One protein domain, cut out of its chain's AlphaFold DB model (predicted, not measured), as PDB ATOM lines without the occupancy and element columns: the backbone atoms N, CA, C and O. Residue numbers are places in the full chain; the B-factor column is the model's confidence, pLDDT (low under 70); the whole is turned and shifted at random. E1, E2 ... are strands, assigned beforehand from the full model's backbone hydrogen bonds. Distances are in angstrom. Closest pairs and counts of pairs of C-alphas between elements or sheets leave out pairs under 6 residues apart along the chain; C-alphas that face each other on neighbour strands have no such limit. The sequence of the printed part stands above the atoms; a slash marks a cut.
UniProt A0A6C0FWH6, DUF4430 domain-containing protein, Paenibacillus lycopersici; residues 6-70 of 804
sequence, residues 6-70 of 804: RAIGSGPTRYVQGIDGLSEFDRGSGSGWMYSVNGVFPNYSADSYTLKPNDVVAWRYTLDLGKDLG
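What this domain is: This is residues 6 to 70 of the 804 residues of the protein "DUF4430 domain-containing protein" of Paenibacillus lycopersici (UniProt A0A6C0FWH6). This small domain has little regular structure: two hairpins of strands, E3-E4 in the middle and the shorter E1-E2 set crosswise beside E3, are joined by one long loop, residues 20 to 31, while a second long loop, residues 38 to 56, links E3 to E4. The printed part has 65 residues, 20 of them in four named strands, E1 to E4, with no named helix; the class is all strand, in two antiparallel two-stranded sheets. It is compact, with a radius of gyration of the C-alphas of 11.8 A, spanning 35 by 26 by 20 A.

How they stand to each other: Look first at E3, residues 32 to 37, and E4, residues 57 to 62, an antiparallel hairpin at 152 degrees; N 34 and O 60 are 2.9 A apart, within hydrogen-bond range. E2, residues 15 to 19, comes closest to E3 at the C-alphas of Val 16 and Trp 33, 6.4 A. E1, residues 6 to 8, forms an antiparallel hairpin with E2, with N 8 and O 15 2.9 A apart, within hydrogen-bond range. E1 is apart from E3 and E4.

Where its parts are: Find C-alpha 32 at (13.082, 22.627, 80.485); E3 runs 17.0 A from there. E4 runs 15.7 A, ending at C-alpha 62, (12.683, 20.802, 75.505).

The domain as a whole: The printed part has no cut. Residues 20 to 31 and 38 to 56 are long links. Twelve residues, among them 12 to 14 and 42 to 44, have pLDDT under 70.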
ATOM      1  N   ARG A   6      20.170  31.192  84.963       89.19
ATOM      2  CA  ARG A   6      19.770  30.855  86.331       89.19
ATOM      3  C   ARG A   6      19.938  29.357  86.524       89.19
ATOM      4  O   ARG A   6      19.483  28.579  85.690       89.19
ATOM      5  N   ALA A   7      20.598  28.964  87.604       85.19
ATOM      6  CA  ALA A   7      20.865  27.573  87.934       85.19
ATOM      7  C   ALA A   7      20.745  27.354  89.445       85.19
ATOM      8  O   ALA A   7      21.018  28.274  90.217       85.19
ATOM      9  N   ILE A   8      20.373  26.142  89.842       73.44
ATOM     10  CA  ILE A   8      20.337  25.673  91.237       73.44
ATOM     11  C   ILE A   8      21.312  24.523  91.422       73.44
ATOM     12  O   ILE A   8      21.710  23.895  90.446       73.44
ATOM     13  N   GLY A   9      21.694  24.247  92.666       69.38
ATOM     14  CA  GLY A   9      22.672  23.210  92.989       69.38
ATOM     15  C   GLY A   9      24.118  23.627  92.702       69.38
ATOM     16  O   GLY A   9      24.412  24.755  92.294       69.38
ATOM     17  N   SER A  10      25.042  22.701  92.940       68.62
ATOM     18  CA  SER A  10      26.483  22.908  92.763       68.62
ATOM     19  C   SER A  10      27.165  21.602  92.379       68.62
ATOM     20  O   SER A  10      26.797  20.550  92.902       68.62
ATOM     21  N   GLY A  11      28.176  21.652  91.505       70.56
ATOM     22  CA  GLY A  11      28.884  20.448  91.082       70.56
ATOM     23  C   GLY A  11      27.928  19.451  90.405       70.56
ATOM     24  O   GLY A  11      27.193  19.860  89.505       70.56
ATOM     25  N   PRO A  12      27.872  18.174  90.828       61.22
ATOM     26  CA  PRO A  12      27.050  17.141  90.182       61.22
ATOM     27  C   PRO A  12      25.549  17.434  90.131       61.22
ATOM     28  O   PRO A  12      24.863  16.933  89.246       61.22
ATOM     29  N   THR A  13      25.040  18.262  91.047       63.62
ATOM     30  CA  THR A  13      23.614  18.607  91.140       63.62
ATOM     31  C   THR A  13      23.278  19.942  90.482       63.62
ATOM     32  O   THR A  13      22.129  20.380  90.546       63.62
ATOM     33  N   ARG A  14      24.255  20.623  89.858       69.19
ATOM     34  CA  ARG A  14      23.990  21.920  89.236       69.19
ATOM     35  C   ARG A  14      23.056  21.745  88.040       69.19
ATOM     36  O   ARG A  14      23.426  21.151  87.031       69.19
ATOM     37  N   TYR A  15      21.871  22.324  88.130       79.12
ATOM     38  CA  TYR A  15      20.832  22.266  87.115       79.12
ATOM     39  C   TYR A  15      20.506  23.672  86.606       79.12
ATOM     40  O   TYR A  15      20.368  24.604  87.399       79.12
ATOM     41  N   VAL A  16      20.394  23.849  85.287       87.62
ATOM     42  CA  VAL A  16      20.078  25.150  84.675       87.62
ATOM     43  C   VAL A  16      18.569  25.318  84.577       87.62
ATOM     44  O   VAL A  16      17.918  24.758  83.703       87.62
ATOM     45  N   GLN A  17      18.028  26.151  85.459       86.50
ATOM     46  CA  GLN A  17      16.600  26.440  85.538       86.50
ATOM     47  C   GLN A  17      16.115  27.395  84.457       86.50
ATOM     48  O   GLN A  17      14.921  27.457  84.198       86.50
ATOM     49  N   GLY A  18      16.992  28.203  83.860       88.12
ATOM     50  CA  GLY A  18      16.576  29.142  82.824       88.12
ATOM     51  C   GLY A  18      17.723  29.837  82.110       88.12
ATOM     52  O   GLY A  18      18.753  30.131  82.719       88.12
ATOM     53  N   ILE A  19      17.517  30.144  80.830       92.62
ATOM     54  CA  ILE A  19      18.438  30.910  79.988       92.62
ATOM     55  C   ILE A  19      17.630  31.986  79.256       92.62
ATOM     56  O   ILE A  19      16.641  31.692  78.593       92.62
ATOM     57  N   ASP A  20      18.057  33.238  79.399       89.19
ATOM     58  CA  ASP A  20      17.509  34.419  78.715       89.19
ATOM     59  C   ASP A  20      15.981  34.583  78.840       89.19
ATOM     60  O   ASP A  20      15.287  34.921  77.886       89.19
ATOM     61  N   GLY A  21      15.453  34.329  80.043       80.00
ATOM     62  CA  GLY A  21      14.042  34.544  80.379       80.00
ATOM     63  C   GLY A  21      13.106  33.365  80.102       80.00
ATOM     64  O   GLY A  21      11.950  33.440  80.501       80.00
ATOM     65  N   LEU A  22      13.591  32.282  79.489       87.88
ATOM     66  CA  LEU A  22      12.857  31.023  79.339       87.88
ATOM     67  C   LEU A  22      13.345  30.029  80.403       87.88
ATOM     68  O   LEU A  22      14.552  29.825  80.546       87.88
ATOM     69  N   SER A  23      12.432  29.448  81.171       86.25
ATOM     70  CA  SER A  23      12.678  28.684  82.404       86.25
ATOM     71  C   SER A  23      12.093  27.286  82.323       86.25
ATOM     72  O   SER A  23      11.148  27.076  81.580       86.25
ATOM     73  N   GLU A  24      12.603  26.343  83.111       74.25
ATOM     74  CA  GLU A  24      11.964  25.039  83.292       74.25
ATOM     75  C   GLU A  24      10.465  25.168  83.588       74.25
ATOM     76  O   GLU A  24      10.015  26.055  84.314       74.25
ATOM     77  N   PHE A  25       9.695  24.278  82.976       77.00
ATOM     78  CA  PHE A  25       8.244  24.195  83.049       77.00
ATOM     79  C   PHE A  25       7.449  25.340  82.402       77.00
ATOM     80  O   PHE A  25       6.218  25.256  82.367       77.00
ATOM     81  N   ASP A  26       8.091  26.349  81.795       80.19
ATOM     82  CA  ASP A  26       7.397  27.482  81.150       80.19
ATOM     83  C   ASP A  26       6.450  27.053  80.013       80.19
ATOM     84  O   ASP A  26       5.573  27.811  79.597       80.19
ATOM     85  N   ARG A  27       6.612  25.836  79.483       82.31
ATOM     86  CA  ARG A  27       5.803  25.265  78.398       82.31
ATOM     87  C   ARG A  27       5.149  23.927  78.768       82.31
ATOM     88  O   ARG A  27       4.803  23.158  77.879       82.31
ATOM     89  N   GLY A  28       4.948  23.670  80.061       71.38
ATOM     90  CA  GLY A  28       4.324  22.448  80.579       71.38
ATOM     91  C   GLY A  28       5.279  21.610  81.426       71.38
ATOM     92  O   GLY A  28       6.483  21.861  81.448       71.38
ATOM     93  N   SER A  29       4.744  20.603  82.120       66.31
ATOM     94  CA  SER A  29       5.481  19.790  83.102       66.31
ATOM     95  C   SER A  29       6.669  19.014  82.525       66.31
ATOM     96  O   SER A  29       7.542  18.613  83.284       66.31
ATOM     97  N   GLY A  30       6.717  18.817  81.205       68.88
ATOM     98  CA  GLY A  30       7.856  18.210  80.517       68.88
ATOM     99  C   GLY A  30       8.903  19.201  80.003       68.88
ATOM    100  O   GLY A  30       9.927  18.778  79.484       68.88
ATOM    101  N   SER A  31       8.673  20.510  80.101       83.50
ATOM    102  CA  SER A  31       9.555  21.491  79.460       83.50
ATOM    103  C   SER A  31      10.731  21.926  80.339       83.50
ATOM    104  O   SER A  31      10.587  22.042  81.553       83.50
ATOM    105  N   GLY A  32      11.892  22.199  79.742       89.00
ATOM    106  CA  GLY A  32      13.082  22.627  80.485       89.00
ATOM    107  C   GLY A  32      14.360  22.698  79.661       89.00
ATOM    108  O   GLY A  32      14.355  22.453  78.458       89.00
ATOM    109  N   TRP A  33      15.468  23.078  80.299       92.69
ATOM    110  CA  TRP A  33      16.762  23.178  79.623       92.69
ATOM    111  C   TRP A  33      17.549  21.879  79.724       92.69
ATOM    112  O   TRP A  33      17.766  21.340  80.807       92.69
ATOM    113  N   MET A  34      18.039  21.422  78.577       89.00
ATOM    114  CA  MET A  34      18.998  20.333  78.456       89.00
ATOM    115  C   MET A  34      20.254  20.848  77.764       89.00
ATOM    116  O   MET A  34      20.204  21.796  76.975       89.00
ATOM    117  N   TYR A  35      21.388  20.206  78.019       89.94
ATOM    118  CA  TYR A  35      22.600  20.436  77.245       89.94
ATOM    119  C   TYR A  35      23.031  19.147  76.565       89.94
ATOM    120  O   TYR A  35      22.785  18.050  77.057       89.94
ATOM    121  N   SER A  36      23.677  19.292  75.418       82.69
ATOM    122  CA  SER A  36      24.365  18.199  74.747       82.69
ATOM    123  C   SER A  36      25.821  18.563  74.524       82.69
ATOM    124  O   SER A  36      26.106  19.724  74.215       82.69
ATOM    125  N   VAL A  37      26.707  17.577  74.583       79.38
ATOM    126  CA  VAL A  37      28.091  17.696  74.127       79.38
ATOM    127  C   VAL A  37      28.265  16.802  72.909       79.38
ATOM    128  O   VAL A  37      27.929  15.623  72.950       79.38
ATOM    129  N   ASN A  38      28.729  17.373  71.798       81.44
ATOM    130  CA  ASN A  38      28.906  16.666  70.524       81.44
ATOM    131  C   ASN A  38      27.629  15.938  70.053       81.44
ATOM    132  O   ASN A  38      27.689  14.874  69.448       81.44
ATOM    133  N   GLY A  39      26.459  16.520  70.347       73.31
ATOM    134  CA  GLY A  39      25.152  15.965  69.983       73.31
ATOM    135  C   GLY A  39      24.582  14.929  70.959       73.31
ATOM    136  O   GLY A  39      23.431  14.546  70.792       73.31
ATOM    137  N   VAL A  40      25.324  14.534  71.997       67.94
ATOM    138  CA  VAL A  40      24.868  13.588  73.029       67.94
ATOM    139  C   VAL A  40      24.389  14.352  74.255       67.94
ATOM    140  O   VAL A  40      25.111  15.216  74.745       67.94
ATOM    141  N   PHE A  41      23.188  14.047  74.749       73.06
ATOM    142  CA  PHE A  41      22.642  14.611  75.987       73.06
ATOM    143  C   PHE A  41      23.183  13.841  77.201       73.06
ATOM    144  O   PHE A  41      22.826  12.674  77.363       73.06
ATOM    145  N   PRO A  42      24.046  14.438  78.042       64.44
ATOM    146  CA  PRO A  42      24.582  13.745  79.204       64.44
ATOM    147  C   PRO A  42      23.533  13.634  80.318       64.44
ATOM    148  O   PRO A  42      22.676  14.505  80.465       64.44
ATOM    149  N   ASN A  43      23.629  12.581  81.132       62.78
ATOM    150  CA  ASN A  43      22.778  12.336  82.306       62.78
ATOM    151  C   ASN A  43      23.381  12.886  83.617       62.78
ATOM    152  O   ASN A  43      22.970  12.495  84.705       62.78
ATOM    153  N   TYR A  44      24.361  13.781  83.519       67.31
ATOM    154  CA  TYR A  44      25.015  14.449  84.643       67.31
ATOM    155  C   TYR A  44      25.023  15.962  84.415       67.31
ATOM    156  O   TYR A  44      24.701  16.440  83.331       67.31
ATOM    157  N   SER A  45      25.364  16.742  85.441       77.00
ATOM    158  CA  SER A  45      25.412  18.201  85.329       77.00
ATOM    159  C   SER A  45      26.477  18.683  84.337       77.00
ATOM    160  O   SER A  45      27.604  18.183  84.324       77.00
ATOM    161  N   ALA A  46      26.182  19.761  83.603       76.06
ATOM    162  CA  ALA A  46      27.174  20.470  82.793       76.06
ATOM    163  C   ALA A  46      28.381  20.965  83.616       76.06
ATOM    164  O   ALA A  46      29.467  21.106  83.064       76.06
ATOM    165  N   ASP A  47      28.210  21.179  84.925       77.00
ATOM    166  CA  ASP A  47      29.280  21.575  85.857       77.00
ATOM    167  C   ASP A  47      30.244  20.415  86.173       77.00
ATOM    168  O   ASP A  47      31.329  20.628  86.700       77.00
ATOM    169  N   SER A  48      29.855  19.176  85.850       73.88
ATOM    170  CA  SER A  48      30.691  17.970  85.976       73.88
ATOM    171  C   SER A  48      31.395  17.587  84.675       73.88
ATOM    172  O   SER A  48      32.175  16.637  84.658       73.88
ATOM    173  N   TYR A  49      31.139  18.307  83.580       74.56
ATOM    174  CA  TYR A  49      31.788  18.034  82.306       74.56
ATOM    175  C   TYR A  49      33.055  18.873  82.119       74.56
ATOM    176  O   TYR A  49      32.997  20.094  81.973       74.56
ATOM    177  N   THR A  50      34.206  18.208  82.030       83.56
ATOM    178  CA  THR A  50      35.462  18.857  81.634       83.56
ATOM    179  C   THR A  50      35.555  18.921  80.113       83.56
ATOM    180  O   THR A  50      35.721  17.892  79.455       83.56
ATOM    181  N   LEU A  51      35.478  20.134  79.555       80.62
ATOM    182  CA  LEU A  51      35.560  20.361  78.110       80.62
ATOM    183  C   LEU A  51      36.904  19.926  77.529       80.62
ATOM    184  O   LEU A  51      37.967  20.254  78.061       80.62
ATOM    185  N   LYS A  52      36.846  19.248  76.382       86.44
ATOM    186  CA  LYS A  52      38.011  18.893  75.570       86.44
ATOM    187  C   LYS A  52      38.086  19.788  74.328       86.44
ATOM    188  O   LYS A  52      37.063  20.315  73.880       86.44
ATOM    189  N   PRO A  53      39.281  19.982  73.740       78.44
ATOM    190  CA  PRO A  53      39.401  20.668  72.459       78.44
ATOM    191  C   PRO A  53      38.477  20.039  71.408       78.44
ATOM    192  O   PRO A  53      38.461  18.820  71.256       78.44
ATOM    193  N   ASN A  54      37.754  20.887  70.672       81.38
ATOM    194  CA  ASN A  54      36.751  20.538  69.652       81.38
ATOM    195  C   ASN A  54      35.388  20.033  70.161       81.38
ATOM    196  O   ASN A  54      34.547  19.690  69.331       81.38
ATOM    197  N   ASP A  55      35.124  20.049  71.470       86.94
ATOM    198  CA  ASP A  55      33.771  19.794  71.968       86.94
ATOM    199  C   ASP A  55      32.793  20.901  71.543       86.94
ATOM    200  O   ASP A  55      33.049  22.096  71.714       86.94
ATOM    201  N   VAL A  56      31.625  20.500  71.039       82.06
ATOM    202  CA  VAL A  56      30.500  21.389  70.733       82.06
ATOM    203  C   VAL A  56      29.437  21.232  71.812       82.06
ATOM    204  O   VAL A  56      28.730  20.225  71.858       82.06
ATOM    205  N   VAL A  57      29.292  22.249  72.665       86.88
ATOM    206  CA  VAL A  57      28.228  22.305  73.677       86.88
ATOM    207  C   VAL A  57      27.032  23.067  73.127       86.88
ATOM    208  O   VAL A  57      27.157  24.222  72.719       86.88
ATOM    209  N   ALA A  58      25.860  22.443  73.159       85.25
ATOM    210  CA  ALA A  58      24.605  23.074  72.771       85.25
ATOM    211  C   ALA A  58      23.594  22.995  73.915       85.25
ATOM    212  O   ALA A  58      23.284  21.902  74.383       85.25
ATOM    213  N   TRP A  59      23.056  24.142  74.326       90.75
ATOM    214  CA  TRP A  59      21.905  24.230  75.226       90.75
ATOM    215  C   TRP A  59      20.625  24.270  74.397       90.75
ATOM    216  O   TRP A  59      20.517  25.063  73.460       90.75
ATOM    217  N   ARG A  60      19.670  23.403  74.719       90.12
ATOM    218  CA  ARG A  60      18.405  23.255  73.997       90.12
ATOM    219  C   ARG A  60      17.255  23.221  74.993       90.12
ATOM    220  O   ARG A  60      17.369  22.613  76.053       90.12
ATOM    221  N   TYR A  61      16.162  23.886  74.644       92.00
ATOM    222  CA  TYR A  61      14.955  23.895  75.456       92.00
ATOM    223  C   TYR A  61      14.004  22.815  74.945       92.00
ATOM    224  O   TYR A  61      13.633  22.844  73.773       92.00
ATOM    225  N   THR A  62      13.657  21.857  75.799       89.19
ATOM    226  CA  THR A  62      12.683  20.802  75.505       89.19
ATOM    227  C   THR A  62      11.284  21.232  75.927       89.19
ATOM    228  O   THR A  62      11.123  22.008  76.872       89.19
ATOM    229  N   LEU A  63      10.272  20.722  75.232       87.00
ATOM    230  CA  LEU A  63       8.860  20.798  75.601       87.00
ATOM    231  C   LEU A  63       8.323  19.483  76.203       87.00
ATOM    232  O   LEU A  63       7.237  19.494  76.778       87.00
ATOM    233  N   ASP A  64       9.068  18.379  76.083       82.75
ATOM    234  CA  ASP A  64       8.622  17.013  76.401       82.75
ATOM    235  C   ASP A  64       9.769  16.114  76.915       82.75
ATOM    236  O   ASP A  64      10.116  15.099  76.314       82.75
ATOM    237  N   LEU A  65      10.418  16.510  78.014       74.81
ATOM    238  CA  LEU A  65      11.469  15.763  78.727       74.81
ATOM    239  C   LEU A  65      12.617  15.270  77.824       74.81
ATOM    240  O   LEU A  65      13.239  14.240  78.074       74.81
ATOM    241  N   GLY A  66      12.890  16.012  76.756       75.81
ATOM    242  CA  GLY A  66      13.904  15.741  75.748       75.81
ATOM    243  C   GLY A  66      13.429  14.914  74.552       75.81
ATOM    244  O   GLY A  66      14.155  14.862  73.558       75.81
ATOM    245  N   LYS A  67      12.224  14.325  74.579       76.56
ATOM    246  CA  LYS A  67      11.678  13.503  73.478       76.56
ATOM    247  C   LYS A  67      11.605  14.285  72.165       76.56
ATOM    248  O   LYS A  67      11.998  13.783  71.114       76.56
ATOM    249  N   ASP A  68      11.180  15.542  72.238       83.12
ATOM    250  CA  ASP A  68      11.109  16.488  71.116       83.12
ATOM    251  C   ASP A  68      12.484  16.886  70.551       83.12
ATOM    252  O   ASP A  68      12.588  17.322  69.406       83.12
ATOM    253  N   LEU A  69      13.548  16.703  71.332       79.38
ATOM    254  CA  LEU A  69      14.928  16.983  70.939       79.38
ATOM    255  C   LEU A  69      15.682  15.733  70.465       79.38
ATOM    256  O   LEU A  69      16.884  15.810  70.203       79.38
ATOM    257  N   GLY A  70      14.999  14.586  70.371       69.31
ATOM    258  CA  GLY A  70      15.626  13.297  70.082       69.31
ATOM    259  C   GLY A  70      16.459  12.754  71.245       69.31
ATOM    260  O   GLY A  70      17.308  11.890  71.029       69.31
TER     261      GLY A  70